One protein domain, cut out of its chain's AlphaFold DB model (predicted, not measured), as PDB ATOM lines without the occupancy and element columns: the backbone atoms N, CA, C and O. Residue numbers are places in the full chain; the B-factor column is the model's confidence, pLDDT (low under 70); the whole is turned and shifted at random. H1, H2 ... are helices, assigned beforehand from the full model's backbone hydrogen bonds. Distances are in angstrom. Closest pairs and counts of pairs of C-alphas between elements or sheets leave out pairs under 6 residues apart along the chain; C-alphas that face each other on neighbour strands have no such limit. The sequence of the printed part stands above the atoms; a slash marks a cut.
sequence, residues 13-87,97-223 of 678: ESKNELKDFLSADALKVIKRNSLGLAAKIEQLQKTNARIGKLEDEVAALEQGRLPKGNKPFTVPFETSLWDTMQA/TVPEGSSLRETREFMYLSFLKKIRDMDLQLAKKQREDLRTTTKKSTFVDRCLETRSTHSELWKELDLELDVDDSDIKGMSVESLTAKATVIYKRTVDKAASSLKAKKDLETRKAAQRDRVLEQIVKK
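AT A GLANCE: This is residues 13 to 87 and 97 to 223 of the 678 residues of the protein "Hypothetical protein" of Symbiodinium sp. CCMP2592 (UniProt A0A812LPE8). Three long helices, H1, H2 and H4, spread as a flat, open fan: H2 runs back along H1, while H4 meets H1 near its first part and splays away from it as the arm of a V, with residues 200 to 223 sticking out free. The shorter H3 follows H2 after one residue, turns off at a steep angle and meets the early parts of H1 and H4 where the V closes. The printed part has 202 residues, with four named helices in the order H1, H2, H3, H4 and no named strand, in the class all helix. It is extended, with a radius of gyration of the C-alphas of 26.0 A, and its C-alphas span 85 by 49 by 22 A.

HOW THE PARTS SIT: H1, residues 24 to 62, is the hub and touches the three other helices. H2, residues 104 to 138, touches H1 at a shallow tilt of 22 degrees, opposite ways; their closest C-alphas, those of Val 58 and Lys 117, are 5.8 A apart. H3, residues 140 to 160, touches H1 with residues 143 to 150 alone, closest at the C-alphas of Ile 30 and Cys 147, 5.9 A apart; their tilt of 37 degrees is only just steep, and they run opposite ways. H2 and H3 are close but not clearly touching, with the C-alphas of Thr 137 and Phe 143 closest at 7.5 A. H4, residues 177 to 222, touches H1 with residues 184 to 195 alone, running the same way at a tilt of 36 degrees, only just steep; the C-alphas of Ala 38 and Thr 191 come closest, at 6.4 A. H3 and H4 form a helical hairpin and touch closest at the C-alphas of Val 144 and Ala 184, 5.9 A apart. H2 and H4 are apart. H1, H3 and H4 are an up and down bundle, each running against the one before it in the chain. Each O i to N i+4 pair is within hydrogen-bond range in H1, H2 and H4, and 15 of 17 are in H3.

IN THESE COORDINATES: H1 begins at C-alpha 24, (94.784, 4.039, 66.028), and measures 56.6 A from first to last C-alpha. H2 measures 50.8 A and H3 30.8 A, with a kink of 30 degrees near residue 148. H4 measures 67.0 A and ends at C-alpha 222, (56.726, 46.530, 96.297).

THE WHOLE: The C-alphas of Asp 162 and Lys 223 are the two farthest apart, at 85.0 A. Residues 88 to 96 are not printed, and C-alphas 87 and 97 are 22.1 A apart across this cut, which lies in the link from H1 to H2. The link from H2 to H3 is tight, and that from H3 to H4, 16 residues, is long. The mean pLDDT of the printed part is 86.8; residues 13 to 17, 72 to 76 and 167 to 173 are under 70.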
ATOM      1  N   GLU A  13      88.324   7.858  80.777       57.44
ATOM      2  CA  GLU A  13      88.089   6.412  80.945       57.44
ATOM      3  C   GLU A  13      87.714   5.715  79.630       57.44
ATOM      4  O   GLU A  13      88.262   4.666  79.292       57.44
ATOM      5  N   SER A  14      86.899   6.358  78.787       55.25
ATOM      6  CA  SER A  14      86.533   5.829  77.460       55.25
ATOM      7  C   SER A  14      87.717   5.645  76.504       55.25
ATOM      8  O   SER A  14      87.614   4.928  75.508       55.25
ATOM      9  N   LYS A  15      88.852   6.303  76.782       56.50
ATOM     10  CA  LYS A  15      90.058   6.177  75.960       56.50
ATOM     11  C   LYS A  15      90.812   4.887  76.241       56.50
ATOM     12  O   LYS A  15      91.613   4.536  75.389       56.50
ATOM     13  N   ASN A  16      90.623   4.223  77.378       65.62
ATOM     14  CA  ASN A  16      91.434   3.057  77.726       65.62
ATOM     15  C   ASN A  16      90.792   1.737  77.267       65.62
ATOM     16  O   ASN A  16      91.499   0.908  76.719       65.62
ATOM     17  N   GLU A  17      89.463   1.596  77.310       67.19
ATOM     18  CA  GLU A  17      88.762   0.333  76.968       67.19
ATOM     19  C   GLU A  17      88.829  -0.076  75.476       67.19
ATOM     20  O   GLU A  17      88.548  -1.220  75.112       67.19
ATOM     21  N   LEU A  18      89.135   0.866  74.576       72.25
ATOM     22  CA  LEU A  18      89.120   0.643  73.122       72.25
ATOM     23  C   LEU A  18      90.513   0.610  72.490       72.25
ATOM     24  O   LEU A  18      90.643   0.150  71.356       72.25
ATOM     25  N   LYS A  19      91.537   1.105  73.195       80.62
ATOM     26  CA  LYS A  19      92.907   1.198  72.670       80.62
ATOM     27  C   LYS A  19      93.511  -0.161  72.361       80.62
ATOM     28  O   LYS A  19      94.222  -0.279  71.369       80.62
ATOM     29  N   ASP A  20      93.171  -1.158  73.166       79.31
ATOM     30  CA  ASP A  20      93.794  -2.476  73.079       79.31
ATOM     31  C   ASP A  20      93.250  -3.296  71.901       79.31
ATOM     32  O   ASP A  20      93.932  -4.175  71.385       79.31
ATOM     33  N   PHE A  21      92.054  -2.957  71.407       75.50
ATOM     34  CA  PHE A  21      91.342  -3.765  70.412       75.50
ATOM     35  C   PHE A  21      91.176  -3.097  69.043       75.50
ATOM     36  O   PHE A  21      90.806  -3.757  68.080       75.50
ATOM     37  N   LEU A  22      91.396  -1.785  68.932       76.94
ATOM     38  CA  LEU A  22      91.189  -1.045  67.685       76.94
ATOM     39  C   LEU A  22      92.496  -0.456  67.163       76.94
ATOM     40  O   LEU A  22      93.399  -0.098  67.920       76.94
ATOM     41  N   SER A  23      92.600  -0.321  65.841       81.44
ATOM     42  CA  SER A  23      93.685   0.454  65.241       81.44
ATOM     43  C   SER A  23      93.592   1.925  65.671       81.44
ATOM     44  O   SER A  23      92.510   2.453  65.962       81.44
ATOM     45  N   ALA A  24      94.735   2.616  65.696       82.25
ATOM     46  CA  ALA A  24      94.784   4.039  66.028       82.25
ATOM     47  C   ALA A  24      93.879   4.878  65.102       82.25
ATOM     48  O   ALA A  24      93.259   5.849  65.550       82.25
ATOM     49  N   ASP A  25      93.743   4.469  63.839       80.44
ATOM     50  CA  ASP A  25      92.886   5.130  62.858       80.44
ATOM     51  C   ASP A  25      91.397   4.880  63.109       80.44
ATOM     52  O   ASP A  25      90.623   5.843  63.128       80.44
ATOM     53  N   ALA A  26      90.987   3.648  63.427       81.50
ATOM     54  CA  ALA A  26      89.602   3.346  63.799       81.50
ATOM     55  C   ALA A  26      89.173   4.136  65.050       81.50
ATOM     56  O   ALA A  26      88.113   4.769  65.071       81.50
ATOM     57  N   LEU A  27      90.043   4.214  66.065       84.88
ATOM     58  CA  LEU A  27      89.820   5.041  67.259       84.88
ATOM     59  C   LEU A  27      89.667   6.523  66.920       84.88
ATOM     60  O   LEU A  27      88.806   7.216  67.474       84.88
ATOM     61  N   LYS A  28      90.493   7.028  66.000       87.38
ATOM     62  CA  LYS A  28      90.430   8.415  65.534       87.38
ATOM     63  C   LYS A  28      89.110   8.697  64.820       87.38
ATOM     64  O   LYS A  28      88.542   9.773  65.037       87.38
ATOM     65  N   VAL A  29      88.598   7.759  64.022       86.75
ATOM     66  CA  VAL A  29      87.303   7.900  63.338       86.75
ATOM     67  C   VAL A  29      86.135   7.823  64.320       86.75
ATOM     68  O   VAL A  29      85.305   8.732  64.324       86.75
ATOM     69  N   ILE A  30      86.106   6.845  65.226       88.00
ATOM     70  CA  ILE A  30      85.052   6.724  66.249       88.00
ATOM     71  C   ILE A  30      85.013   7.970  67.140       88.00
ATOM     72  O   ILE A  30      83.950   8.556  67.360       88.00
ATOM     73  N   LYS A  31      86.177   8.461  67.584       89.31
ATOM     74  CA  LYS A  31      86.279   9.713  68.351       89.31
ATOM     75  C   LYS A  31      85.769  10.907  67.544       89.31
ATOM     76  O   LYS A  31      85.021  11.737  68.060       89.31
ATOM     77  N   ARG A  32      86.146  10.999  66.265       90.31
ATOM     78  CA  ARG A  32      85.659  12.036  65.346       90.31
ATOM     79  C   ARG A  32      84.137  11.956  65.185       90.31
ATOM     80  O   ARG A  32      83.489  13.007  65.130       90.31
ATOM     81  N   ASN A  33      83.559  10.763  65.103       91.19
ATOM     82  CA  ASN A  33      82.119  10.550  64.982       91.19
ATOM     83  C   ASN A  33      81.388  10.923  66.276       91.19
ATOM     84  O   ASN A  33      80.405  11.655  66.198       91.19
ATOM     85  N   SER A  34      81.901  10.540  67.451       91.12
ATOM     86  CA  SER A  34      81.336  10.916  68.761       91.12
ATOM     87  C   SER A  34      81.330  12.436  68.977       91.12
ATOM     88  O   SER A  34      80.294  13.009  69.311       91.12
ATOM     89  N   LEU A  35      82.436  13.128  68.673       89.81
ATOM     90  CA  LEU A  35      82.482  14.597  68.725       89.81
ATOM     91  C   LEU A  35      81.497  15.238  67.734       89.81
ATOM     92  O   LEU A  35      80.856  16.240  68.044       89.81
ATOM     93  N   GLY A  36      81.349  14.643  66.546       90.69
ATOM     94  CA  GLY A  36      80.366  15.080  65.555       90.69
ATOM     95  C   GLY A  36      78.922  14.900  66.028       90.69
ATOM     96  O   GLY A  36      78.095  15.777  65.791       90.69
ATOM     97  N   LEU A  37      78.625  13.795  66.715       93.56
ATOM     98  CA  LEU A  37      77.321  13.532  67.317       93.56
ATOM     99  C   LEU A  37      77.002  14.572  68.397       93.56
ATOM    100  O   LEU A  37      75.934  15.175  68.346       93.56
ATOM    101  N   ALA A  38      77.939  14.844  69.310       90.38
ATOM    102  CA  ALA A  38      77.763  15.856  70.353       90.38
ATOM    103  C   ALA A  38      77.455  17.248  69.765       90.38
ATOM    104  O   ALA A  38      76.498  17.899  70.185       90.38
ATOM    105  N   ALA A  39      78.202  17.669  68.737       91.88
ATOM    106  CA  ALA A  39      77.969  18.942  68.053       91.88
ATOM    107  C   ALA A  39      76.588  19.003  67.372       91.88
ATOM    108  O   ALA A  39      75.889  20.012  67.474       91.88
ATOM    109  N   LYS A  40      76.157  17.915  66.717       93.62
ATOM    110  CA  LYS A  40      74.826  17.830  66.091       93.62
ATOM    111  C   LYS A  40      73.695  17.831  67.118       93.62
ATOM    112  O   LYS A  40      72.664  18.445  66.863       93.62
ATOM    113  N   ILE A  41      73.883  17.205  68.283       94.06
ATOM    114  CA  ILE A  41      72.919  17.273  69.391       94.06
ATOM    115  C   ILE A  41      72.814  18.713  69.909       94.06
ATOM    116  O   ILE A  41      71.707  19.208  70.102       94.06
ATOM    117  N   GLU A  42      73.932  19.421  70.087       91.19
ATOM    118  CA  GLU A  42      73.907  20.831  70.495       91.19
ATOM    119  C   GLU A  42      73.181  21.706  69.461       91.19
ATOM    120  O   GLU A  42      72.339  22.534  69.821       91.19
ATOM    121  N   GLN A  43      73.461  21.498  68.172       92.19
ATOM    122  CA  GLN A  43      72.770  22.185  67.085       92.19
ATOM    123  C   GLN A  43      71.267  21.877  67.096       92.19
ATOM    124  O   GLN A  43      70.468  22.801  66.995       92.19
ATOM    125  N   LEU A  44      70.875  20.619  67.319       95.00
ATOM    126  CA  LEU A  44      69.476  20.210  67.453       95.00
ATOM    127  C   LEU A  44      68.777  20.944  68.607       95.00
ATOM    128  O   LEU A  44      67.652  21.410  68.438       95.00
ATOM    129  N   GLN A  45      69.440  21.113  69.757       94.81
ATOM    130  CA  GLN A  45      68.883  21.886  70.876       94.81
ATOM    131  C   GLN A  45      68.724  23.375  70.535       94.81
ATOM    132  O   GLN A  45      67.708  23.976  70.885       94.81
ATOM    133  N   LYS A  46      69.687  23.973  69.819       93.25
ATOM    134  CA  LYS A  46      69.576  25.361  69.330       93.25
ATOM    135  C   LYS A  46      68.418  25.515  68.345       93.25
ATOM    136  O   LYS A  46      67.658  26.474  68.459       93.25
ATOM    137  N   THR A  47      68.249  24.565  67.426       94.31
ATOM    138  CA  THR A  47      67.131  24.554  66.475       94.31
ATOM    139  C   THR A  47      65.791  24.400  67.191       94.31
ATOM    140  O   THR A  47      64.867  25.140  66.878       94.31
ATOM    141  N   ASN A  48      65.682  23.540  68.211       95.25
ATOM    142  CA  ASN A  48      64.459  23.424  69.022       95.25
ATOM    143  C   ASN A  48      64.111  24.737  69.743       95.25
ATOM    144  O   ASN A  48      62.956  25.145  69.740       95.25
ATOM    145  N   ALA A  49      65.102  25.422  70.326       92.12
ATOM    146  CA  ALA A  49      64.880  26.721  70.961       92.12
ATOM    147  C   ALA A  49      64.458  27.800  69.944       92.12
ATOM    148  O   ALA A  49      63.604  28.631  70.244       92.12
ATOM    149  N   ARG A  50      65.029  27.774  68.729       94.69
ATOM    150  CA  ARG A  50      64.619  28.654  67.624       94.69
ATOM    151  C   ARG A  50      63.178  28.379  67.193       94.69
ATOM    152  O   ARG A  50      62.453  29.339  66.973       94.69
ATOM    153  N   ILE A  51      62.780  27.110  67.092       96.00
ATOM    154  CA  ILE A  51      61.404  26.706  66.771       96.00
ATOM    155  C   ILE A  51      60.433  27.278  67.804       96.00
ATOM    156  O   ILE A  51      59.534  27.999  67.403       96.00
ATOM    157  N   GLY A  52      60.673  27.064  69.105       94.31
ATOM    158  CA  GLY A  52      59.791  27.598  70.151       94.31
ATOM    159  C   GLY A  52      59.662  29.127  70.097       94.31
ATOM    160  O   GLY A  52      58.562  29.656  70.132       94.31
ATOM    161  N   LYS A  53      60.775  29.843  69.883       94.19
ATOM    162  CA  LYS A  53      60.745  31.305  69.702       94.19
ATOM    163  C   LYS A  53      59.922  31.735  68.483       94.19
ATOM    164  O   LYS A  53      59.235  32.745  68.548       94.19
ATOM    165  N   LEU A  54      60.043  31.023  67.363       94.31
ATOM    166  CA  LEU A  54      59.279  31.322  66.151       94.31
ATOM    167  C   LEU A  54      57.791  31.003  66.337       94.31
ATOM    168  O   LEU A  54      56.967  31.779  65.875       94.31
ATOM    169  N   GLU A  55      57.451  29.926  67.047       96.75
ATOM    170  CA  GLU A  55      56.068  29.595  67.422       96.75
ATOM    171  C   GLU A  55      55.457  30.702  68.299       96.75
ATOM    172  O   GLU A  55      54.368  31.182  67.992       96.75
ATOM    173  N   ASP A  56      56.194  31.202  69.299       94.88
ATOM    174  CA  ASP A  56      55.767  32.342  70.124       94.88
ATOM    175  C   ASP A  56      55.591  33.632  69.296       94.88
ATOM    176  O   ASP A  56      54.656  34.405  69.513       94.88
ATOM    177  N   GLU A  57      56.493  33.894  68.339       94.50
ATOM    178  CA  GLU A  57      56.421  35.059  67.445       94.50
ATOM    179  C   GLU A  57      55.215  34.985  66.501       94.50
ATOM    180  O   GLU A  57      54.529  35.992  66.321       94.50
ATOM    181  N   VAL A  58      54.947  33.813  65.920       95.38
ATOM    182  CA  VAL A  58      53.776  33.570  65.066       95.38
ATOM    183  C   VAL A  58      52.492  33.740  65.874       95.38
ATOM    184  O   VAL A  58      51.622  34.501  65.454       95.38
ATOM    185  N   ALA A  59      52.403  33.147  67.070       96.06
ATOM    186  CA  ALA A  59      51.236  33.276  67.942       96.06
ATOM    187  C   ALA A  59      50.974  34.735  68.368       96.06
ATOM    188  O   ALA A  59      49.829  35.183  68.415       96.06
ATOM    189  N   ALA A  60      52.024  35.516  68.647       94.44
ATOM    190  CA  ALA A  60      51.877  36.942  68.944       94.44
ATOM    191  C   ALA A  60      51.343  37.731  67.735       94.44
ATOM    192  O   ALA A  60      50.454  38.570  67.899       94.44
ATOM    193  N   LEU A  61      51.844  37.442  66.529       94.25
ATOM    194  CA  LEU A  61      51.388  38.081  65.290       94.25
ATOM    195  C   LEU A  61      49.937  37.714  64.953       94.25
ATOM    196  O   LEU A  61      49.194  38.570  64.480       94.25
ATOM    197  N   GLU A  62      49.508  36.488  65.254       94.62
ATOM    198  CA  GLU A  62      48.105  36.062  65.144       94.62
ATOM    199  C   GLU A  62      47.174  36.839  66.074       94.62
ATOM    200  O   GLU A  62      46.043  37.140  65.706       94.62
ATOM    201  N   GLN A  63      47.666  37.240  67.247       95.44
ATOM    202  CA  GLN A  63      46.944  38.105  68.183       95.44
ATOM    203  C   GLN A  63      47.013  39.598  67.808       95.44
ATOM    204  O   GLN A  63      46.637  40.448  68.616       95.44
ATOM    205  N   GLY A  64      47.550  39.943  66.631       92.81
ATOM    206  CA  GLY A  64      47.738  41.329  66.196       92.81
ATOM    207  C   GLY A  64      48.830  42.079  66.966       92.81
ATOM    208  O   GLY A  64      48.858  43.307  66.966       92.81
ATOM    209  N   ARG A  65      49.734  41.371  67.656       92.31
ATOM    210  CA  ARG A  65      50.803  41.975  68.463       92.31
ATOM    211  C   ARG A  65      52.152  41.828  67.774       92.31
ATOM    212  O   ARG A  65      52.565  40.735  67.401       92.31
ATOM    213  N   LEU A  66      52.900  42.927  67.685       90.19
ATOM    214  CA  LEU A  66      54.291  42.880  67.236       90.19
ATOM    215  C   LEU A  66      55.171  42.179  68.287       90.19
ATOM    216  O   LEU A  66      55.218  42.624  69.439       90.19
ATOM    217  N   PRO A  67      55.930  41.131  67.914       91.50
ATOM    218  CA  PRO A  67      56.875  40.504  68.825       91.50
ATOM    219  C   PRO A  67      57.927  41.495  69.343       91.50
ATOM    220  O   PRO A  67      58.466  42.318  68.593       91.50
ATOM    221  N   LYS A  68      58.255  41.406  70.639       86.00
ATOM    222  CA  LYS A  68      59.211  42.313  71.295       86.00
ATOM    223  C   LYS A  68      60.580  42.261  70.606       86.00
ATOM    224  O   LYS A  68      61.190  41.201  70.488       86.00
ATOM    225  N   GLY A  69      61.095  43.429  70.217       80.56
ATOM    226  CA  GLY A  69      62.431  43.572  69.629       80.56
ATOM    227  C   GLY A  69      62.510  43.354  68.115       80.56
ATOM    228  O   GLY A  69      63.619  43.379  67.574       80.56
ATOM    229  N   ASN A  70      61.380  43.181  67.418       75.75
ATOM    230  CA  ASN A  70      61.378  43.219  65.959       75.75
ATOM    231  C   ASN A  70      61.750  44.621  65.463       75.75
ATOM    232  O   ASN A  70      61.211  45.635  65.906       75.75
ATOM    233  N   LYS A  71      62.709  44.671  64.537       72.19
ATOM    234  CA  LYS A  71      63.051  45.904  63.830       72.19
ATOM    235  C   LYS A  71      61.959  46.199  62.793       72.19
ATOM    236  O   LYS A  71      61.387  45.250  62.261       72.19
ATOM    237  N   PRO A  72      61.745  47.476  62.420       63.34
ATOM    238  CA  PRO A  72      60.798  47.854  61.363       63.34
ATOM    239  C   PRO A  72      61.047  47.130  60.031       63.34
ATOM    240  O   PRO A  72      60.133  46.934  59.236       63.34
ATOM    241  N   PHE A  73      62.289  46.704  59.804       65.44
ATOM    242  CA  PHE A  73      62.702  45.920  58.654       65.44
ATOM    243  C   PHE A  73      63.541  44.729  59.122       65.44
ATOM    244  O   PHE A  73      64.554  44.908  59.807       65.44
ATOM    245  N   THR A  74      63.117  43.521  58.755       65.00
ATOM    246  CA  THR A  74      63.865  42.285  59.004       65.00
ATOM    247  C   THR A  74      64.243  41.690  57.656       65.00
ATOM    248  O   THR A  74      63.375  41.458  56.824       65.00
ATOM    249  N   VAL A  75      65.543  41.489  57.431       66.81
ATOM    250  CA  VAL A  75      66.033  40.802  56.230       66.81
ATOM    251  C   VAL A  75      65.702  39.311  56.373       66.81
ATOM    252  O   VAL A  75      65.995  38.761  57.440       66.81
ATOM    253  N   PRO A  76      65.107  38.665  55.354       67.38
ATOM    254  CA  PRO A  76      64.840  37.229  55.369       67.38
ATOM    255  C   PRO A  76      66.109  36.405  55.620       67.38
ATOM    256  O   PRO A  76      67.215  36.803  55.247       67.38
ATOM    257  N   PHE A  77      65.962  35.249  56.270       72.38
ATOM    258  CA  PHE A  77      67.073  34.321  56.463       72.38
ATOM    259  C   PHE A  77      67.279  33.462  55.205       72.38
ATOM    260  O   PHE A  77      66.522  32.530  54.939       72.38
ATOM    261  N   GLU A  78      68.339  33.761  54.460       75.75
ATOM    262  CA  GLU A  78      68.731  33.067  53.227       75.75
ATOM    263  C   GLU A  78      69.564  31.802  53.524       75.75
ATOM    264  O   GLU A  78      70.509  31.827  54.319       75.75
ATOM    265  N   THR A  79      69.231  30.678  52.884       82.44
ATOM    266  CA  THR A  79      69.950  29.395  52.995       82.44
ATOM    267  C   THR A  79      69.654  28.497  51.795       82.44
ATOM    268  O   THR A  79      68.522  28.447  51.337       82.44
ATOM    269  N   SER A  80      70.623  27.692  51.354       81.31
ATOM    270  CA  SER A  80      70.447  26.751  50.229       81.31
ATOM    271  C   SER A  80      69.429  25.633  50.494       81.31
ATOM    272  O   SER A  80      69.088  24.864  49.607       81.31
ATOM    273  N   LEU A  81      68.964  25.494  51.737       80.38
ATOM    274  CA  LEU A  81      67.869  24.580  52.069       80.38
ATOM    275  C   LEU A  81      66.539  25.042  51.461       80.38
ATOM    276  O   LEU A  81      65.703  24.190  51.174       80.38
ATOM    277  N   TRP A  82      66.368  26.348  51.223       79.75
ATOM    278  CA  TRP A  82      65.200  26.884  50.521       79.75
ATOM    279  C   TRP A  82      65.039  26.258  49.139       79.75
ATOM    280  O   TRP A  82      63.937  25.856  48.787       79.75
ATOM    281  N   ASP A  83      66.147  26.062  48.423       83.56
ATOM    282  CA  ASP A  83      66.153  25.490  47.072       83.56
ATOM    283  C   ASP A  83      65.664  24.032  47.046       83.56
ATOM    284  O   ASP A  83      65.182  23.540  46.030       83.56
ATOM    285  N   THR A  84      65.780  23.328  48.177       83.50
ATOM    286  CA  THR A  84      65.355  21.924  48.317       83.50
ATOM    287  C   THR A  84      63.943  21.765  48.876       83.50
ATOM    288  O   THR A  84      63.387  20.667  48.841       83.50
ATOM    289  N   MET A  85      63.353  22.836  49.413       83.31
ATOM    290  CA  MET A  85      62.002  22.813  49.962       83.31
ATOM    291  C   MET A  85      61.001  23.122  48.852       83.31
ATOM    292  O   MET A  85      60.958  24.227  48.321       83.31
ATOM    293  N   GLN A  86      60.154  22.151  48.511       80.12
ATOM    294  CA  GLN A  86      59.020  22.422  47.635       80.12
ATOM    295  C   GLN A  86      57.997  23.272  48.393       80.12
ATOM    296  O   GLN A  86      57.486  22.860  49.433       80.12
ATOM    297  N   ALA A  87      57.702  24.466  47.877       71.75
ATOM    298  CA  ALA A  87      56.635  25.298  48.415       71.75
ATOM    299  C   ALA A  87      55.290  24.575  48.244       71.75
ATOM    300  O   ALA A  87      54.905  24.276  47.108       71.75
ATOM    301  N   THR A  97      42.821  39.479  54.587       93.12
ATOM    302  CA  THR A  97      41.459  39.962  54.830       93.12
ATOM    303  C   THR A  97      41.519  41.174  55.749       93.12
ATOM    304  O   THR A  97      42.060  41.092  56.852       93.12
ATOM    305  N   VAL A  98      40.972  42.296  55.290       94.69
ATOM    306  CA  VAL A  98      40.906  43.549  56.048       94.69
ATOM    307  C   VAL A  98      39.445  43.791  56.435       94.69
ATOM    308  O   VAL A  98      38.595  43.722  55.548       94.69
ATOM    309  N   PRO A  99      39.127  44.046  57.719       95.88
ATOM    310  CA  PRO A  99      37.754  44.313  58.141       95.88
ATOM    311  C   PRO A  99      37.154  45.523  57.416       95.88
ATOM    312  O   PRO A  99      37.822  46.549  57.247       95.88
ATOM    313  N   GLU A 100      35.891  45.419  57.012       95.62
ATOM    314  CA  GLU A 100      35.160  46.527  56.397       95.62
ATOM    315  C   GLU A 100      35.066  47.714  57.369       95.62
ATOM    316  O   GLU A 100      34.878  47.537  58.572       95.62
ATOM    317  N   GLY A 101      35.268  48.934  56.861       95.31
ATOM    318  CA  GLY A 101      35.325  50.150  57.681       95.31
ATOM    319  C   GLY A 101      36.692  50.464  58.306       95.31
ATOM    320  O   GLY A 101      36.822  51.500  58.956       95.31
ATOM    321  N   SER A 102      37.724  49.635  58.088       95.00
ATOM    322  CA  SER A 102      39.094  49.941  58.534       95.00
ATOM    323  C   SER A 102      39.648  51.198  57.853       95.00
ATOM    324  O   SER A 102      39.512  51.393  56.643       95.00
ATOM    325  N   SER A 103      40.346  52.041  58.613       94.88
ATOM    326  CA  SER A 103      41.080  53.186  58.070       94.88
ATOM    327  C   SER A 103      42.288  52.741  57.234       94.88
ATOM    328  O   SER A 103      42.853  51.670  57.435       94.88
ATOM    329  N   LEU A 104      42.790  53.612  56.347       86.50
ATOM    330  CA  LEU A 104      44.007  53.329  55.562       86.50
ATOM    331  C   LEU A 104      45.232  52.991  56.433       86.50
ATOM    332  O   LEU A 104      46.114  52.242  56.006       86.50
ATOM    333  N   ARG A 105      45.303  53.550  57.649       85.06
ATOM    334  CA  ARG A 105      46.378  53.254  58.602       85.06
ATOM    335  C   ARG A 105      46.262  51.824  59.126       85.06
ATOM    336  O   ARG A 105      47.260  51.109  59.093       85.06
ATOM    337  N   GLU A 106      45.070  51.424  59.555       88.31
ATOM    338  CA  GLU A 106      44.790  50.070  60.049       88.31
ATOM    339  C   GLU A 106      44.982  49.039  58.938       88.31
ATOM    340  O   GLU A 106      45.657  48.038  59.146       88.31
ATOM    341  N   THR A 107      44.521  49.327  57.717       91.00
ATOM    342  CA  THR A 107      44.775  48.487  56.537       91.00
ATOM    343  C   THR A 107      46.269  48.234  56.333       91.00
ATOM    344  O   THR A 107      46.695  47.091  56.164       91.00
ATOM    345  N   ARG A 108      47.103  49.282  56.403       89.00
ATOM    346  CA  ARG A 108      48.562  49.144  56.274       89.00
ATOM    347  C   ARG A 108      49.167  48.320  57.411       89.00
ATOM    348  O   ARG A 108      50.102  47.555  57.173       89.00
ATOM    349  N   GLU A 109      48.666  48.490  58.629       89.25
ATOM    350  CA  GLU A 109      49.098  47.719  59.794       89.25
ATOM    351  C   GLU A 109      48.746  46.233  59.649       89.25
ATOM    352  O   GLU A 109      49.636  45.392  59.784       89.25
ATOM    353  N   PHE A 110      47.512  45.902  59.253       92.31
ATOM    354  CA  PHE A 110      47.087  44.530  58.965       92.31
ATOM    355  C   PHE A 110      47.944  43.877  57.876       92.31
ATOM    356  O   PHE A 110      48.418  42.752  58.053       92.31
ATOM    357  N   MET A 111      48.210  44.590  56.776       92.12
ATOM    358  CA  MET A 111      49.088  44.097  55.710       92.12
ATOM    359  C   MET A 111      50.504  43.823  56.221       92.12
ATOM    360  O   MET A 111      51.089  42.788  55.896       92.12
ATOM    361  N   TYR A 112      51.058  44.722  57.038       90.62
ATOM    362  CA  TYR A 112      52.402  44.565  57.589       90.62
ATOM    363  C   TYR A 112      52.501  43.396  58.576       90.62
ATOM    364  O   TYR A 112      53.434  42.596  58.486       90.62
ATOM    365  N   LEU A 113      51.537  43.258  59.490       91.12
ATOM    366  CA  LEU A 113      51.487  42.148  60.442       91.12
ATOM    367  C   LEU A 113      51.317  40.805  59.728       91.12
ATOM    368  O   LEU A 113      52.031  39.853  60.043       91.12
ATOM    369  N   SER A 114      50.439  40.748  58.723       93.50
ATOM    370  CA  SER A 114      50.231  39.549  57.908       93.50
ATOM    371  C   SER A 114      51.490  39.165  57.118       93.50
ATOM    372  O   SER A 114      51.873  37.995  57.080       93.50
ATOM    373  N   PHE A 115      52.212  40.152  56.576       92.19
ATOM    374  CA  PHE A 115      53.497  39.934  55.908       92.19
ATOM    375  C   PHE A 115      54.548  39.368  56.869       92.19
ATOM    376  O   PHE A 115      55.203  38.368  56.565       92.19
ATOM    377  N   LEU A 116      54.694  39.978  58.051       91.94
ATOM    378  CA  LEU A 116      55.618  39.487  59.072       91.94
ATOM    379  C   LEU A 116      55.270  38.062  59.494       91.94
ATOM    380  O   LEU A 116      56.177  37.239  59.602       91.94
ATOM    381  N   LYS A 117      53.981  37.761  59.693       92.75
ATOM    382  CA  LYS A 117      53.516  36.414  60.030       92.75
ATOM    383  C   LYS A 117      53.972  35.413  58.973       92.75
ATOM    384  O   LYS A 117      54.653  34.454  59.317       92.75
ATOM    385  N   LYS A 118      53.714  35.694  57.689       92.25
ATOM    386  CA  LYS A 118      54.093  34.796  56.588       92.25
ATOM    387  C   LYS A 118      55.602  34.533  56.542       92.25
ATOM    388  O   LYS A 118      56.013  33.393  56.340       92.25
ATOM    389  N   ILE A 119      56.433  35.552  56.784       91.50
ATOM    390  CA  ILE A 119      57.892  35.372  56.892       91.50
ATOM    391  C   ILE A 119      58.264  34.470  58.072       91.50
ATOM    392  O   ILE A 119      59.127  33.604  57.934       91.50
ATOM    393  N   ARG A 120      57.633  34.652  59.237       92.19
ATOM    394  CA  ARG A 120      57.918  33.829  60.421       92.19
ATOM    395  C   ARG A 120      57.449  32.389  60.264       92.19
ATOM    396  O   ARG A 120      58.173  31.492  60.687       92.19
ATOM    397  N   ASP A 121      56.328  32.162  59.589       92.62
ATOM    398  CA  ASP A 121      55.857  30.822  59.227       92.62
ATOM    399  C   ASP A 121      56.859  30.112  58.310       92.62
ATOM    400  O   ASP A 121      57.226  28.960  58.546       92.62
ATOM    401  N   MET A 122      57.368  30.824  57.305       91.00
ATOM    402  CA  MET A 122      58.422  30.350  56.407       91.00
ATOM    403  C   MET A 122      59.706  29.980  57.175       91.00
ATOM    404  O   MET A 122      60.214  28.861  57.050       91.00
ATOM    405  N   ASP A 123      60.193  30.867  58.046       92.00
ATOM    406  CA  ASP A 123      61.341  30.591  58.922       92.00
ATOM    407  C   ASP A 123      61.099  29.373  59.839       92.00
ATOM    408  O   ASP A 123      62.025  28.598  60.116       92.00
ATOM    409  N   LEU A 124      59.868  29.202  60.334       93.75
ATOM    410  CA  LEU A 124      59.468  28.099  61.206       93.75
ATOM    411  C   LEU A 124      59.474  26.764  60.457       93.75
ATOM    412  O   LEU A 124      60.002  25.778  60.980       93.75
ATOM    413  N   GLN A 125      58.945  26.724  59.232       92.75
ATOM    414  CA  GLN A 125      58.996  25.540  58.369       92.75
ATOM    415  C   GLN A 125      60.444  25.124  58.090       92.75
ATOM    416  O   GLN A 125      60.804  23.958  58.272       92.75
ATOM    417  N   LEU A 126      61.305  26.087  57.750       91.81
ATOM    418  CA  LEU A 126      62.727  25.842  57.538       91.81
ATOM    419  C   LEU A 126      63.403  25.280  58.799       91.81
ATOM    420  O   LEU A 126      64.155  24.305  58.733       91.81
ATOM    421  N   ALA A 127      63.131  25.863  59.969       93.25
ATOM    422  CA  ALA A 127      63.687  25.380  61.230       93.25
ATOM    423  C   ALA A 127      63.196  23.957  61.568       93.25
ATOM    424  O   ALA A 127      63.984  23.131  62.043       93.25
ATOM    425  N   LYS A 128      61.925  23.636  61.280       95.00
ATOM    426  CA  LYS A 128      61.364  22.281  61.417       95.00
ATOM    427  C   LYS A 128      62.056  21.287  60.480       95.00
ATOM    428  O   LYS A 128      62.418  20.203  60.942       95.00
ATOM    429  N   LYS A 129      62.347  21.669  59.230       93.44
ATOM    430  CA  LYS A 129      63.098  20.816  58.295       93.44
ATOM    431  C   LYS A 129      64.528  20.559  58.772       93.44
ATOM    432  O   LYS A 129      64.950  19.411  58.880       93.44
ATOM    433  N   GLN A 130      65.235  21.606  59.199       92.75
ATOM    434  CA  GLN A 130      66.574  21.469  59.788       92.75
ATOM    435  C   GLN A 130      66.586  20.535  61.005       92.75
ATOM    436  O   GLN A 130      67.530  19.766  61.202       92.75
ATOM    437  N   ARG A 131      65.546  20.589  61.848       95.94
ATOM    438  CA  ARG A 131      65.387  19.681  62.992       95.94
ATOM    439  C   ARG A 131      65.221  18.229  62.543       95.94
ATOM    440  O   ARG A 131      65.775  17.345  63.197       95.94
ATOM    441  N   GLU A 132      64.466  17.974  61.479       95.88
ATOM    442  CA  GLU A 132      64.281  16.637  60.909       95.88
ATOM    443  C   GLU A 132      65.607  16.052  60.401       95.88
ATOM    444  O   GLU A 132      65.989  14.954  60.813       95.88
ATOM    445  N   ASP A 133      66.376  16.820  59.626       92.50
ATOM    446  CA  ASP A 133      67.686  16.393  59.117       92.50
ATOM    447  C   ASP A 133      68.667  16.098  60.265       92.50
ATOM    448  O   ASP A 133      69.381  15.086  60.288       92.50
ATOM    449  N   LEU A 134      68.675  16.957  61.290       93.88
ATOM    450  CA  LEU A 134      69.477  16.743  62.492       93.88
ATOM    451  C   LEU A 134      69.030  15.493  63.256       93.88
ATOM    452  O   LEU A 134      69.885  14.727  63.701       93.88
ATOM    453  N   ARG A 135      67.725  15.227  63.373       95.62
ATOM    454  CA  ARG A 135      67.205  13.995  63.990       95.62
ATOM    455  C   ARG A 135      67.660  12.763  63.229       95.62
ATOM    456  O   ARG A 135      68.214  11.861  63.846       95.62
ATOM    457  N   THR A 136      67.508  12.746  61.907       94.44
ATOM    458  CA  THR A 136      67.955  11.631  61.063       94.44
ATOM    459  C   THR A 136      69.448  11.382  61.234       94.44
ATOM    460  O   THR A 136      69.864  10.257  61.486       94.44
ATOM    461  N   THR A 137      70.269  12.435  61.221       93.00
ATOM    462  CA  THR A 137      71.722  12.269  61.353       93.00
ATOM    463  C   THR A 137      72.232  11.964  62.765       93.00
ATOM    464  O   THR A 137      73.408  11.600  62.885       93.00
ATOM    465  N   THR A 138      71.395  12.124  63.796       95.75
ATOM    466  CA  THR A 138      71.687  11.800  65.206       95.75
ATOM    467  C   THR A 138      71.038  10.493  65.673       95.75
ATOM    468  O   THR A 138      71.212  10.117  66.837       95.75
ATOM    469  N   LYS A 139      70.335   9.764  64.791       96.75
ATOM    470  CA  LYS A 139      69.832   8.414  65.080       96.75
ATOM    471  C   LYS A 139      70.981   7.479  65.461       96.75
ATOM    472  O   LYS A 139      72.077   7.555  64.903       96.75
ATOM    473  N   LYS A 140      70.701   6.573  66.403       97.12
ATOM    474  CA  LYS A 140      71.653   5.557  66.864       97.12
ATOM    475  C   LYS A 140      72.163   4.691  65.709       97.12
ATOM    476  O   LYS A 140      73.370   4.523  65.604       97.12
ATOM    477  N   SER A 141      71.268   4.192  64.852       95.62
ATOM    478  CA  SER A 141      71.630   3.374  63.682       95.62
ATOM    479  C   SER A 141      72.617   4.111  62.782       95.62
ATOM    480  O   SER A 141      73.753   3.688  62.662       95.62
ATOM    481  N   THR A 142      72.268   5.317  62.328       95.00
ATOM    482  CA  THR A 142      73.135   6.142  61.471       95.00
ATOM    483  C   THR A 142      74.498   6.459  62.098       95.00
ATOM    484  O   THR A 142      75.482   6.663  61.390       95.00
ATOM    485  N   PHE A 143      74.584   6.556  63.427       95.56
ATOM    486  CA  PHE A 143      75.867   6.706  64.112       95.56
ATOM    487  C   PHE A 143      76.700   5.418  64.077       95.56
ATOM    488  O   PHE A 143      77.902   5.494  63.822       95.56
ATOM    489  N   VAL A 144      76.071   4.269  64.337       94.69
ATOM    490  CA  VAL A 144      76.706   2.946  64.265       94.69
ATOM    491  C   VAL A 144      77.171   2.667  62.837       94.69
ATOM    492  O   VAL A 144      78.348   2.371  62.658       94.69
ATOM    493  N   ASP A 145      76.320   2.893  61.835       93.69
ATOM    494  CA  ASP A 145      76.631   2.689  60.414       93.69
ATOM    495  C   ASP A 145      77.881   3.482  60.005       93.69
ATOM    496  O   ASP A 145      78.825   2.927  59.454       93.69
ATOM    497  N   ARG A 146      77.972   4.763  60.398       92.69
ATOM    498  CA  ARG A 146      79.166   5.603  60.157       92.69
ATOM    499  C   ARG A 146      80.428   5.126  60.875       92.69
ATOM    500  O   ARG A 146      81.530   5.521  60.499       92.69
ATOM    501  N   CYS A 147      80.297   4.387  61.975       90.81
ATOM    502  CA  CYS A 147      81.448   3.779  62.645       90.81
ATOM    503  C   CYS A 147      81.875   2.484  61.940       90.81
ATOM    504  O   CYS A 147      83.068   2.195  61.905       90.81
ATOM    505  N   LEU A 148      80.927   1.750  61.350       90.38
ATOM    506  CA  LEU A 148      81.175   0.531  60.576       90.38
ATOM    507  C   LEU A 148      81.691   0.817  59.155       90.38
ATOM    508  O   LEU A 148      82.484   0.039  58.642       90.38
ATOM    509  N   GLU A 149      81.351   1.962  58.559       89.75
ATOM    510  CA  GLU A 149      81.823   2.404  57.229       89.75
ATOM    511  C   GLU A 149      83.363   2.479  57.128       89.75
ATOM    512  O   GLU A 149      83.968   2.315  56.071       89.75
ATOM    513  N   THR A 150      84.047   2.673  58.260       79.94
ATOM    514  CA  THR A 150      85.521   2.614  58.299       79.94
ATOM    515  C   THR A 150      86.036   1.187  58.092       79.94
ATOM    516  O   THR A 150      87.090   0.997  57.503       79.94
ATOM    517  N   ARG A 151      85.293   0.168  58.544       79.06
ATOM    518  CA  ARG A 151      85.626  -1.244  58.303       79.06
ATOM    519  C   ARG A 151      85.343  -1.629  56.850       79.06
ATOM    520  O   ARG A 151      86.173  -2.307  56.255       79.06
ATOM    521  N   SER A 152      84.235  -1.162  56.264       79.88
ATOM    522  CA  SER A 152      83.918  -1.453  54.855       79.88
ATOM    523  C   SER A 152      84.937  -0.839  53.895       79.88
ATOM    524  O   SER A 152      85.407  -1.527  53.001       79.88
ATOM    525  N   THR A 153      85.376   0.400  54.141       82.25
ATOM    526  CA  THR A 153      86.430   1.045  53.334       82.25
ATOM    527  C   THR A 153      87.782   0.328  53.430       82.25
ATOM    528  O   THR A 153      88.501   0.249  52.441       82.25
ATOM    529  N   HIS A 154      88.131  -0.257  54.582       77.31
ATOM    530  CA  HIS A 154      89.314  -1.123  54.682       77.31
ATOM    531  C   HIS A 154      89.153  -2.437  53.905       77.31
ATOM    532  O   HIS A 154      90.104  -2.868  53.263       77.31
ATOM    533  N   SER A 155      87.959  -3.037  53.920       78.88
ATOM    534  CA  SER A 155      87.661  -4.233  53.121       78.88
ATOM    535  C   SER A 155      87.732  -3.951  51.615       78.88
ATOM    536  O   SER A 155      88.260  -4.770  50.871       78.88
ATOM    537  N   GLU A 156      87.275  -2.780  51.164       81.50
ATOM    538  CA  GLU A 156      87.416  -2.334  49.770       81.50
ATOM    539  C   GLU A 156      88.888  -2.149  49.374       81.50
ATOM    540  O   GLU A 156      89.296  -2.642  48.328       81.50
ATOM    541  N   LEU A 157      89.711  -1.543  50.238       80.31
ATOM    542  CA  LEU A 157      91.154  -1.402  49.993       80.31
ATOM    543  C   LEU A 157      91.881  -2.754  49.914       80.31
ATOM    544  O   LEU A 157      92.862  -2.873  49.188       80.31
ATOM    545  N   TRP A 158      91.431  -3.776  50.645       80.12
ATOM    546  CA  TRP A 158      91.991  -5.129  50.529       80.12
ATOM    547  C   TRP A 158      91.613  -5.800  49.211       80.12
ATOM    548  O   TRP A 158      92.466  -6.434  48.594       80.12
ATOM    549  N   LYS A 159      90.380  -5.583  48.735       81.88
ATOM    550  CA  LYS A 159      89.960  -6.015  47.395       81.88
ATOM    551  C   LYS A 159      90.758  -5.315  46.294       81.88
ATOM    552  O   LYS A 159      91.122  -5.954  45.319       81.88
ATOM    553  N   GLU A 160      91.076  -4.028  46.456       83.94
ATOM    554  CA  GLU A 160      91.949  -3.296  45.520       83.94
ATOM    555  C   GLU A 160      93.394  -3.823  45.502       83.94
ATOM    556  O   GLU A 160      94.095  -3.648  44.507       83.94
ATOM    557  N   LEU A 161      93.842  -4.469  46.584       82.75
ATOM    558  CA  LEU A 161      95.146  -5.130  46.678       82.75
ATOM    559  C   LEU A 161      95.131  -6.584  46.175       82.75
ATOM    560  O   LEU A 161      96.155  -7.253  46.291       82.75
ATOM    561  N   ASP A 162      94.003  -7.056  45.631       81.69
ATOM    562  CA  ASP A 162      93.802  -8.429  45.142       81.69
ATOM    563  C   ASP A 162      94.066  -9.503  46.218       81.69
ATOM    564  O   ASP A 162      94.524 -10.610  45.946       81.69
ATOM    565  N   LEU A 163      93.805  -9.156  47.485       79.12
ATOM    566  CA  LEU A 163      93.901 -10.078  48.612       79.12
ATOM    567  C   LEU A 163      92.512 -10.666  48.895       79.12
ATOM    568  O   LEU A 163      91.685 -10.031  49.557       79.12
ATOM    569  N   GLU A 164      92.254 -11.883  48.411       72.75
ATOM    570  CA  GLU A 164      91.117 -12.697  48.859       72.75
ATOM    571  C   GLU A 164      91.403 -13.213  50.274       72.75
ATOM    572  O   GLU A 164      92.040 -14.242  50.473       72.75
ATOM    573  N   LEU A 165      90.979 -12.442  51.278       76.81
ATOM    574  CA  LEU A 165      90.956 -12.900  52.664       76.81
ATOM    575  C   LEU A 165      89.664 -13.683  52.896       76.81
ATOM    576  O   LEU A 165      88.575 -13.168  52.614       76.81
ATOM    577  N   ASP A 166      89.786 -14.898  53.430       72.06
ATOM    578  CA  ASP A 166      88.641 -15.698  53.852       72.06
ATOM    579  C   ASP A 166      87.776 -14.894  54.836       72.06
ATOM    580  O   ASP A 166      88.272 -14.092  55.633       72.06
ATOM    581  N   VAL A 167      86.454 -15.076  54.764       61.06
ATOM    582  CA  VAL A 167      85.462 -14.277  55.516       61.06
ATOM    583  C   VAL A 167      85.758 -14.260  57.026       61.06
ATOM    584  O   VAL A 167      85.504 -13.248  57.689       61.06
ATOM    585  N   ASP A 168      86.388 -15.321  57.531       58.50
ATOM    586  CA  ASP A 168      86.762 -15.505  58.935       58.50
ATOM    587  C   ASP A 168      88.076 -14.797  59.343       58.50
ATOM    588  O   ASP A 168      88.251 -14.477  60.518       58.50
ATOM    589  N   ASP A 169      88.950 -14.427  58.397       57.88
ATOM    590  CA  ASP A 169      90.189 -13.661  58.654       57.88
ATOM    591  C   ASP A 169      89.975 -12.134  58.618       57.88
ATOM    592  O   ASP A 169      90.878 -11.334  58.886       57.88
ATOM    593  N   SER A 170      88.746 -11.687  58.334       55.91
ATOM    594  CA  SER A 170      88.378 -10.265  58.253       55.91
ATOM    595  C   SER A 170      88.230  -9.566  59.617       55.91
ATOM    596  O   SER A 170      87.852  -8.384  59.695       55.91
ATOM    597  N   ASP A 171      88.530 -10.269  60.708       61.09
ATOM    598  CA  ASP A 171      88.520  -9.729  62.059       61.09
ATOM    599  C   ASP A 171      89.756  -8.870  62.323       61.09
ATOM    600  O   ASP A 171      90.814  -9.315  62.764       61.09
ATOM    601  N   ILE A 172      89.585  -7.562  62.108       60.31
ATOM    602  CA  ILE A 172      90.554  -6.527  62.474       60.31
ATOM    603  C   ILE A 172      90.887  -6.676  63.968       60.31
ATOM    604  O   ILE A 172      90.132  -6.222  64.830       60.31
ATOM    605  N   LYS A 173      92.027  -7.311  64.273       66.38
ATOM    606  CA  LYS A 173      92.506  -7.598  65.638       66.38
ATOM    607  C   LYS A 173      91.503  -8.375  66.515       66.38
ATOM    608  O   LYS A 173      91.403  -8.096  67.710       66.38
ATOM    609  N   GLY A 174      90.754  -9.322  65.945       71.88
ATOM    610  CA  GLY A 174      89.864 -10.204  66.720       71.88
ATOM    611  C   GLY A 174      88.602  -9.530  67.278       71.88
ATOM    612  O   GLY A 174      88.049  -9.986  68.277       71.88
ATOM    613  N   MET A 175      88.155  -8.409  66.691       80.06
ATOM    614  CA  MET A 175      86.884  -7.777  67.056       80.06
ATOM    615  C   MET A 175      85.806  -8.030  65.997       80.06
ATOM    616  O   MET A 175      85.785  -7.384  64.943       80.06
ATOM    617  N   SER A 176      84.842  -8.879  66.351       87.44
ATOM    618  CA  SER A 176      83.666  -9.147  65.521       87.44
ATOM    619  C   SER A 176      82.825  -7.883  65.267       87.44
ATOM    620  O   SER A 176      82.884  -6.890  66.013       87.44
ATOM    621  N   VAL A 177      82.012  -7.899  64.205       86.94
ATOM    622  CA  VAL A 177      81.109  -6.787  63.845       86.94
ATOM    623  C   VAL A 177      80.113  -6.504  64.974       86.94
ATOM    624  O   VAL A 177      79.817  -5.341  65.271       86.94
ATOM    625  N   GLU A 178      79.647  -7.545  65.658       90.25
ATOM    626  CA  GLU A 178      78.740  -7.465  66.803       90.25
ATOM    627  C   GLU A 178      79.414  -6.751  67.978       90.25
ATOM    628  O   GLU A 178      78.821  -5.853  68.585       90.25
ATOM    629  N   SER A 179      80.679  -7.085  68.259       88.69
ATOM    630  CA  SER A 179      81.468  -6.463  69.330       88.69
ATOM    631  C   SER A 179      81.713  -4.972  69.062       88.69
ATOM    632  O   SER A 179      81.491  -4.127  69.941       88.69
ATOM    633  N   LEU A 180      82.066  -4.607  67.824       87.56
ATOM    634  CA  LEU A 180      82.225  -3.205  67.425       87.56
ATOM    635  C   LEU A 180      80.894  -2.437  67.486       87.56
ATOM    636  O   LEU A 180      80.851  -1.303  67.971       87.56
ATOM    637  N   THR A 181      79.797  -3.063  67.063       91.88
ATOM    638  CA  THR A 181      78.439  -2.499  67.117       91.88
ATOM    639  C   THR A 181      77.977  -2.252  68.556       91.88
ATOM    640  O   THR A 181      77.414  -1.191  68.869       91.88
ATOM    641  N   ALA A 182      78.256  -3.192  69.463       91.69
ATOM    642  CA  ALA A 182      77.981  -3.054  70.889       91.69
ATOM    643  C   ALA A 182      78.792  -1.898  71.497       91.69
ATOM    644  O   ALA A 182      78.230  -1.022  72.163       91.69
ATOM    645  N   LYS A 183      80.092  -1.814  71.192       90.12
ATOM    646  CA  LYS A 183      80.967  -0.726  71.656       90.12
ATOM    647  C   LYS A 183      80.536   0.641  71.109       90.12
ATOM    648  O   LYS A 183      80.399   1.595  71.879       90.12
ATOM    649  N   ALA A 184      80.221   0.748  69.818       90.19
ATOM    650  CA  ALA A 184      79.688   1.975  69.216       90.19
ATOM    651  C   ALA A 184      78.356   2.401  69.862       90.19
ATOM    652  O   ALA A 184      78.139   3.583  70.137       90.19
ATOM    653  N   THR A 185      77.490   1.437  70.192       93.19
ATOM    654  CA  THR A 185      76.249   1.675  70.943       93.19
ATOM    655  C   THR A 185      76.511   2.272  72.328       93.19
ATOM    656  O   THR A 185      75.808   3.204  72.728       93.19
ATOM    657  N   VAL A 186      77.506   1.770  73.063       92.06
ATOM    658  CA  VAL A 186      77.877   2.305  74.386       92.06
ATOM    659  C   VAL A 186      78.375   3.747  74.266       92.06
ATOM    660  O   VAL A 186      77.924   4.617  75.014       92.06
ATOM    661  N   ILE A 187      79.233   4.036  73.282       88.94
ATOM    662  CA  ILE A 187      79.738   5.397  73.022       88.94
ATOM    663  C   ILE A 187      78.595   6.353  72.673       88.94
ATOM    664  O   ILE A 187      78.569   7.486  73.165       88.94
ATOM    665  N   TYR A 188      77.636   5.906  71.855       94.50
ATOM    666  CA  TYR A 188      76.437   6.678  71.532       94.50
ATOM    667  C   TYR A 188      75.658   7.043  72.799       94.50
ATOM    668  O   TYR A 188      75.421   8.227  73.036       94.50
ATOM    669  N   LYS A 189      75.322   6.048  73.639       94.31
ATOM    670  CA  LYS A 189      74.589   6.259  74.899       94.31
ATOM    671  C   LYS A 189      75.314   7.255  75.806       94.31
ATOM    672  O   LYS A 189      74.745   8.295  76.112       94.31
ATOM    673  N   ARG A 190      76.604   7.031  76.097       90.62
ATOM    674  CA  ARG A 190      77.417   7.948  76.922       90.62
ATOM    675  C   ARG A 190      77.423   9.379  76.364       90.62
ATOM    676  O   ARG A 190      77.313  10.346  77.116       90.62
ATOM    677  N   THR A 191      77.532   9.533  75.040       88.31
ATOM    678  CA  THR A 191      77.514  10.855  74.385       88.31
ATOM    679  C   THR A 191      76.156  11.547  74.555       88.31
ATOM    680  O   THR A 191      76.108  12.741  74.866       88.31
ATOM    681  N   VAL A 192      75.057  10.809  74.382       92.88
ATOM    682  CA  VAL A 192      73.688  11.314  74.562       92.88
ATOM    683  C   VAL A 192      73.408  11.656  76.027       92.88
ATOM    684  O   VAL A 192      72.920  12.751  76.294       92.88
ATOM    685  N   ASP A 193      73.785  10.799  76.976       92.94
ATOM    686  CA  ASP A 193      73.580  11.009  78.417       92.94
ATOM    687  C   ASP A 193      74.335  12.244  78.923       92.94
ATOM    688  O   ASP A 193      73.811  13.050  79.699       92.94
ATOM    689  N   LYS A 194      75.555  12.458  78.418       87.56
ATOM    690  CA  LYS A 194      76.338  13.664  78.703       87.56
ATOM    691  C   LYS A 194      75.662  14.919  78.156       87.56
ATOM    692  O   LYS A 194      75.582  15.933  78.855       87.56
ATOM    693  N   ALA A 195      75.144  14.861  76.929       87.06
ATOM    694  CA  ALA A 195      74.400  15.972  76.343       87.06
ATOM    695  C   ALA A 195      73.092  16.252  77.106       87.06
ATOM    696  O   ALA A 195      72.773  17.414  77.363       87.06
ATOM    697  N   ALA A 196      72.376  15.209  77.537       91.31
ATOM    698  CA  ALA A 196      71.171  15.317  78.354       91.31
ATOM    699  C   ALA A 196      71.467  15.949  79.724       91.31
ATOM    700  O   ALA A 196      70.777  16.881  80.139       91.31
ATOM    701  N   SER A 197      72.546  15.523  80.384       90.50
ATOM    702  CA  SER A 197      73.004  16.087  81.661       90.50
ATOM    703  C   SER A 197      73.379  17.565  81.526       90.50
ATOM    704  O   SER A 197      72.966  18.395  82.339       90.50
ATOM    705  N   SER A 198      74.096  17.927  80.456       85.69
ATOM    706  CA  SER A 198      74.425  19.324  80.160       85.69
ATOM    707  C   SER A 198      73.179  20.167  79.877       85.69
ATOM    708  O   SER A 198      73.129  21.334  80.273       85.69
ATOM    709  N   LEU A 199      72.177  19.608  79.193       87.56
ATOM    710  CA  LEU A 199      70.915  20.290  78.917       87.56
ATOM    711  C   LEU A 199      70.114  20.518  80.203       87.56
ATOM    712  O   LEU A 199      69.598  21.618  80.398       87.56
ATOM    713  N   LYS A 200      70.051  19.518  81.091       92.81
ATOM    714  CA  LYS A 200      69.416  19.637  82.411       92.81
ATOM    715  C   LYS A 200      70.073  20.744  83.236       92.81
ATOM    716  O   LYS A 200      69.390  21.676  83.642       92.81
ATOM    717  N   ALA A 201      71.402  20.728  83.354       91.25
ATOM    718  CA  ALA A 201      72.148  21.763  84.073       91.25
ATOM    719  C   ALA A 201      71.916  23.174  83.501       91.25
ATOM    720  O   ALA A 201      71.832  24.151  84.248       91.25
ATOM    721  N   LYS A 202      71.785  23.297  82.173       87.50
ATOM    722  CA  LYS A 202      71.463  24.572  81.522       87.50
ATOM    723  C   LYS A 202      70.044  25.042  81.858       87.50
ATOM    724  O   LYS A 202      69.880  26.213  82.194       87.50
ATOM    725  N   LYS A 203      69.048  24.150  81.807       90.44
ATOM    726  CA  LYS A 203      67.660  24.463  82.188       90.44
ATOM    727  C   LYS A 203      67.566  24.887  83.653       90.44
ATOM    728  O   LYS A 203      66.966  25.916  83.933       90.44
ATOM    729  N   ASP A 204      68.238  24.177  84.556       92.38
ATOM    730  CA  ASP A 204      68.276  24.516  85.985       92.38
ATOM    731  C   ASP A 204      68.919  25.892  86.238       92.38
ATOM    732  O   ASP A 204      68.527  26.636  87.137       92.38
ATOM    733  N   LEU A 205      69.915  26.270  85.431       91.56
ATOM    734  CA  LEU A 205      70.514  27.601  85.500       91.56
ATOM    735  C   LEU A 205      69.564  28.689  84.973       91.56
ATOM    736  O   LEU A 205      69.521  29.785  85.532       91.56
ATOM    737  N   GLU A 206      68.829  28.414  83.896       89.12
ATOM    738  CA  GLU A 206      67.849  29.341  83.319       89.12
ATOM    739  C   GLU A 206      66.651  29.557  84.252       89.12
ATOM    740  O   GLU A 206      66.278  30.708  84.473       89.12
ATOM    741  N   THR A 207      66.126  28.504  84.886       92.81
ATOM    742  CA  THR A 207      65.045  28.616  85.882       92.81
ATOM    743  C   THR A 207      65.488  29.395  87.115       92.81
ATOM    744  O   THR A 207      64.762  30.272  87.576       92.81
ATOM    745  N   ARG A 208      66.718  29.183  87.609       94.00
ATOM    746  CA  ARG A 208      67.287  29.998  88.700       94.00
ATOM    747  C   ARG A 208      67.414  31.472  88.320       94.00
ATOM    748  O   ARG A 208      67.112  32.337  89.137       94.00
ATOM    749  N   LYS A 209      67.845  31.774  87.090       91.81
ATOM    750  CA  LYS A 209      67.932  33.157  86.589       91.81
ATOM    751  C   LYS A 209      66.555  33.797  86.422       91.81
ATOM    752  O   LYS A 209      66.427  34.983  86.706       91.81
ATOM    753  N   ALA A 210      65.558  33.042  85.965       89.69
ATOM    754  CA  ALA A 210      64.177  33.505  85.874       89.69
ATOM    755  C   ALA A 210      63.622  33.818  87.270       89.69
ATOM    756  O   ALA A 210      63.294  34.967  87.530       89.69
ATOM    757  N   ALA A 211      63.709  32.876  88.214       92.56
ATOM    758  CA  ALA A 211      63.283  33.089  89.598       92.56
ATOM    759  C   ALA A 211      64.005  34.270  90.272       92.56
ATOM    760  O   ALA A 211      63.411  35.006  91.055       92.56
ATOM    761  N   GLN A 212      65.290  34.491  89.970       93.62
ATOM    762  CA  GLN A 212      66.013  35.668  90.455       93.62
ATOM    763  C   GLN A 212      65.466  36.969  89.849       93.62
ATOM    764  O   GLN A 212      65.343  37.956  90.571       93.62
ATOM    765  N   ARG A 213      65.144  36.991  88.550       91.19
ATOM    766  CA  ARG A 213      64.517  38.157  87.906       91.19
ATOM    767  C   ARG A 213      63.135  38.430  88.479       91.19
ATOM    768  O   ARG A 213      62.853  39.585  88.766       91.19
ATOM    769  N   ASP A 214      62.330  37.398  88.695       91.69
ATOM    770  CA  ASP A 214      60.982  37.536  89.247       91.69
ATOM    771  C   ASP A 214      61.037  38.074  90.679       91.69
ATOM    772  O   ASP A 214      60.344  39.034  90.994       91.69
ATOM    773  N   ARG A 215      61.972  37.590  91.510       94.75
ATOM    774  CA  ARG A 215      62.233  38.168  92.842       94.75
ATOM    775  C   ARG A 215      62.628  39.642  92.780       94.75
ATOM    776  O   ARG A 215      62.185  40.424  93.614       94.75
ATOM    777  N   VAL A 216      63.468  40.029  91.819       89.56
ATOM    778  CA  VAL A 216      63.858  41.436  91.632       89.56
ATOM    779  C   VAL A 216      62.662  42.271  91.171       89.56
ATOM    780  O   VAL A 216      62.468  43.371  91.673       89.56
ATOM    781  N   LEU A 217      61.833  41.754  90.263       88.12
ATOM    782  CA  LEU A 217      60.615  42.430  89.815       88.12
ATOM    783  C   LEU A 217      59.600  42.581  90.954       88.12
ATOM    784  O   LEU A 217      59.062  43.667  91.126       88.12
ATOM    785  N   GLU A 218      59.393  41.557  91.779       95.19
ATOM    786  CA  GLU A 218      58.544  41.642  92.973       95.19
ATOM    787  C   GLU A 218      59.070  42.669  93.982       95.19
ATOM    788  O   GLU A 218      58.290  43.432  94.547       95.19
ATOM    789  N   GLN A 219      60.390  42.725  94.196       92.62
ATOM    790  CA  GLN A 219      61.007  43.763  95.027       92.62
ATOM    791  C   GLN A 219      60.796  45.160  94.437       92.62
ATOM    792  O   GLN A 219      60.571  46.100  95.192       92.62
ATOM    793  N   ILE A 220      60.844  45.294  93.108       89.56
ATOM    794  CA  ILE A 220      60.618  46.572  92.430       89.56
ATOM    795  C   ILE A 220      59.161  47.016  92.557       89.56
ATOM    796  O   ILE A 220      58.912  48.170  92.875       89.56
ATOM    797  N   VAL A 221      58.207  46.106  92.348       92.56
ATOM    798  CA  VAL A 221      56.768  46.398  92.435       92.56
ATOM    799  C   VAL A 221      56.353  46.779  93.859       92.56
ATOM    800  O   VAL A 221      55.456  47.597  94.031       92.56
ATOM    801  N   LYS A 222      57.005  46.214  94.885       94.31
ATOM    802  CA  LYS A 222      56.726  46.530  96.297       94.31
ATOM    803  C   LYS A 222      57.295  47.873  96.762       94.31
ATOM    804  O   LYS A 222      56.824  48.390  97.768       94.31
ATOM    805  N   LYS A 223      58.309  48.415  96.083       94.75
ATOM    806  CA  LYS A 223      58.920  49.702  96.438       94.75
ATOM    807  C   LYS A 223      58.118  50.847  95.827       94.75
ATOM    808  O   LYS A 223      57.815  50.832  94.635       94.75
TER     809      LYS A 223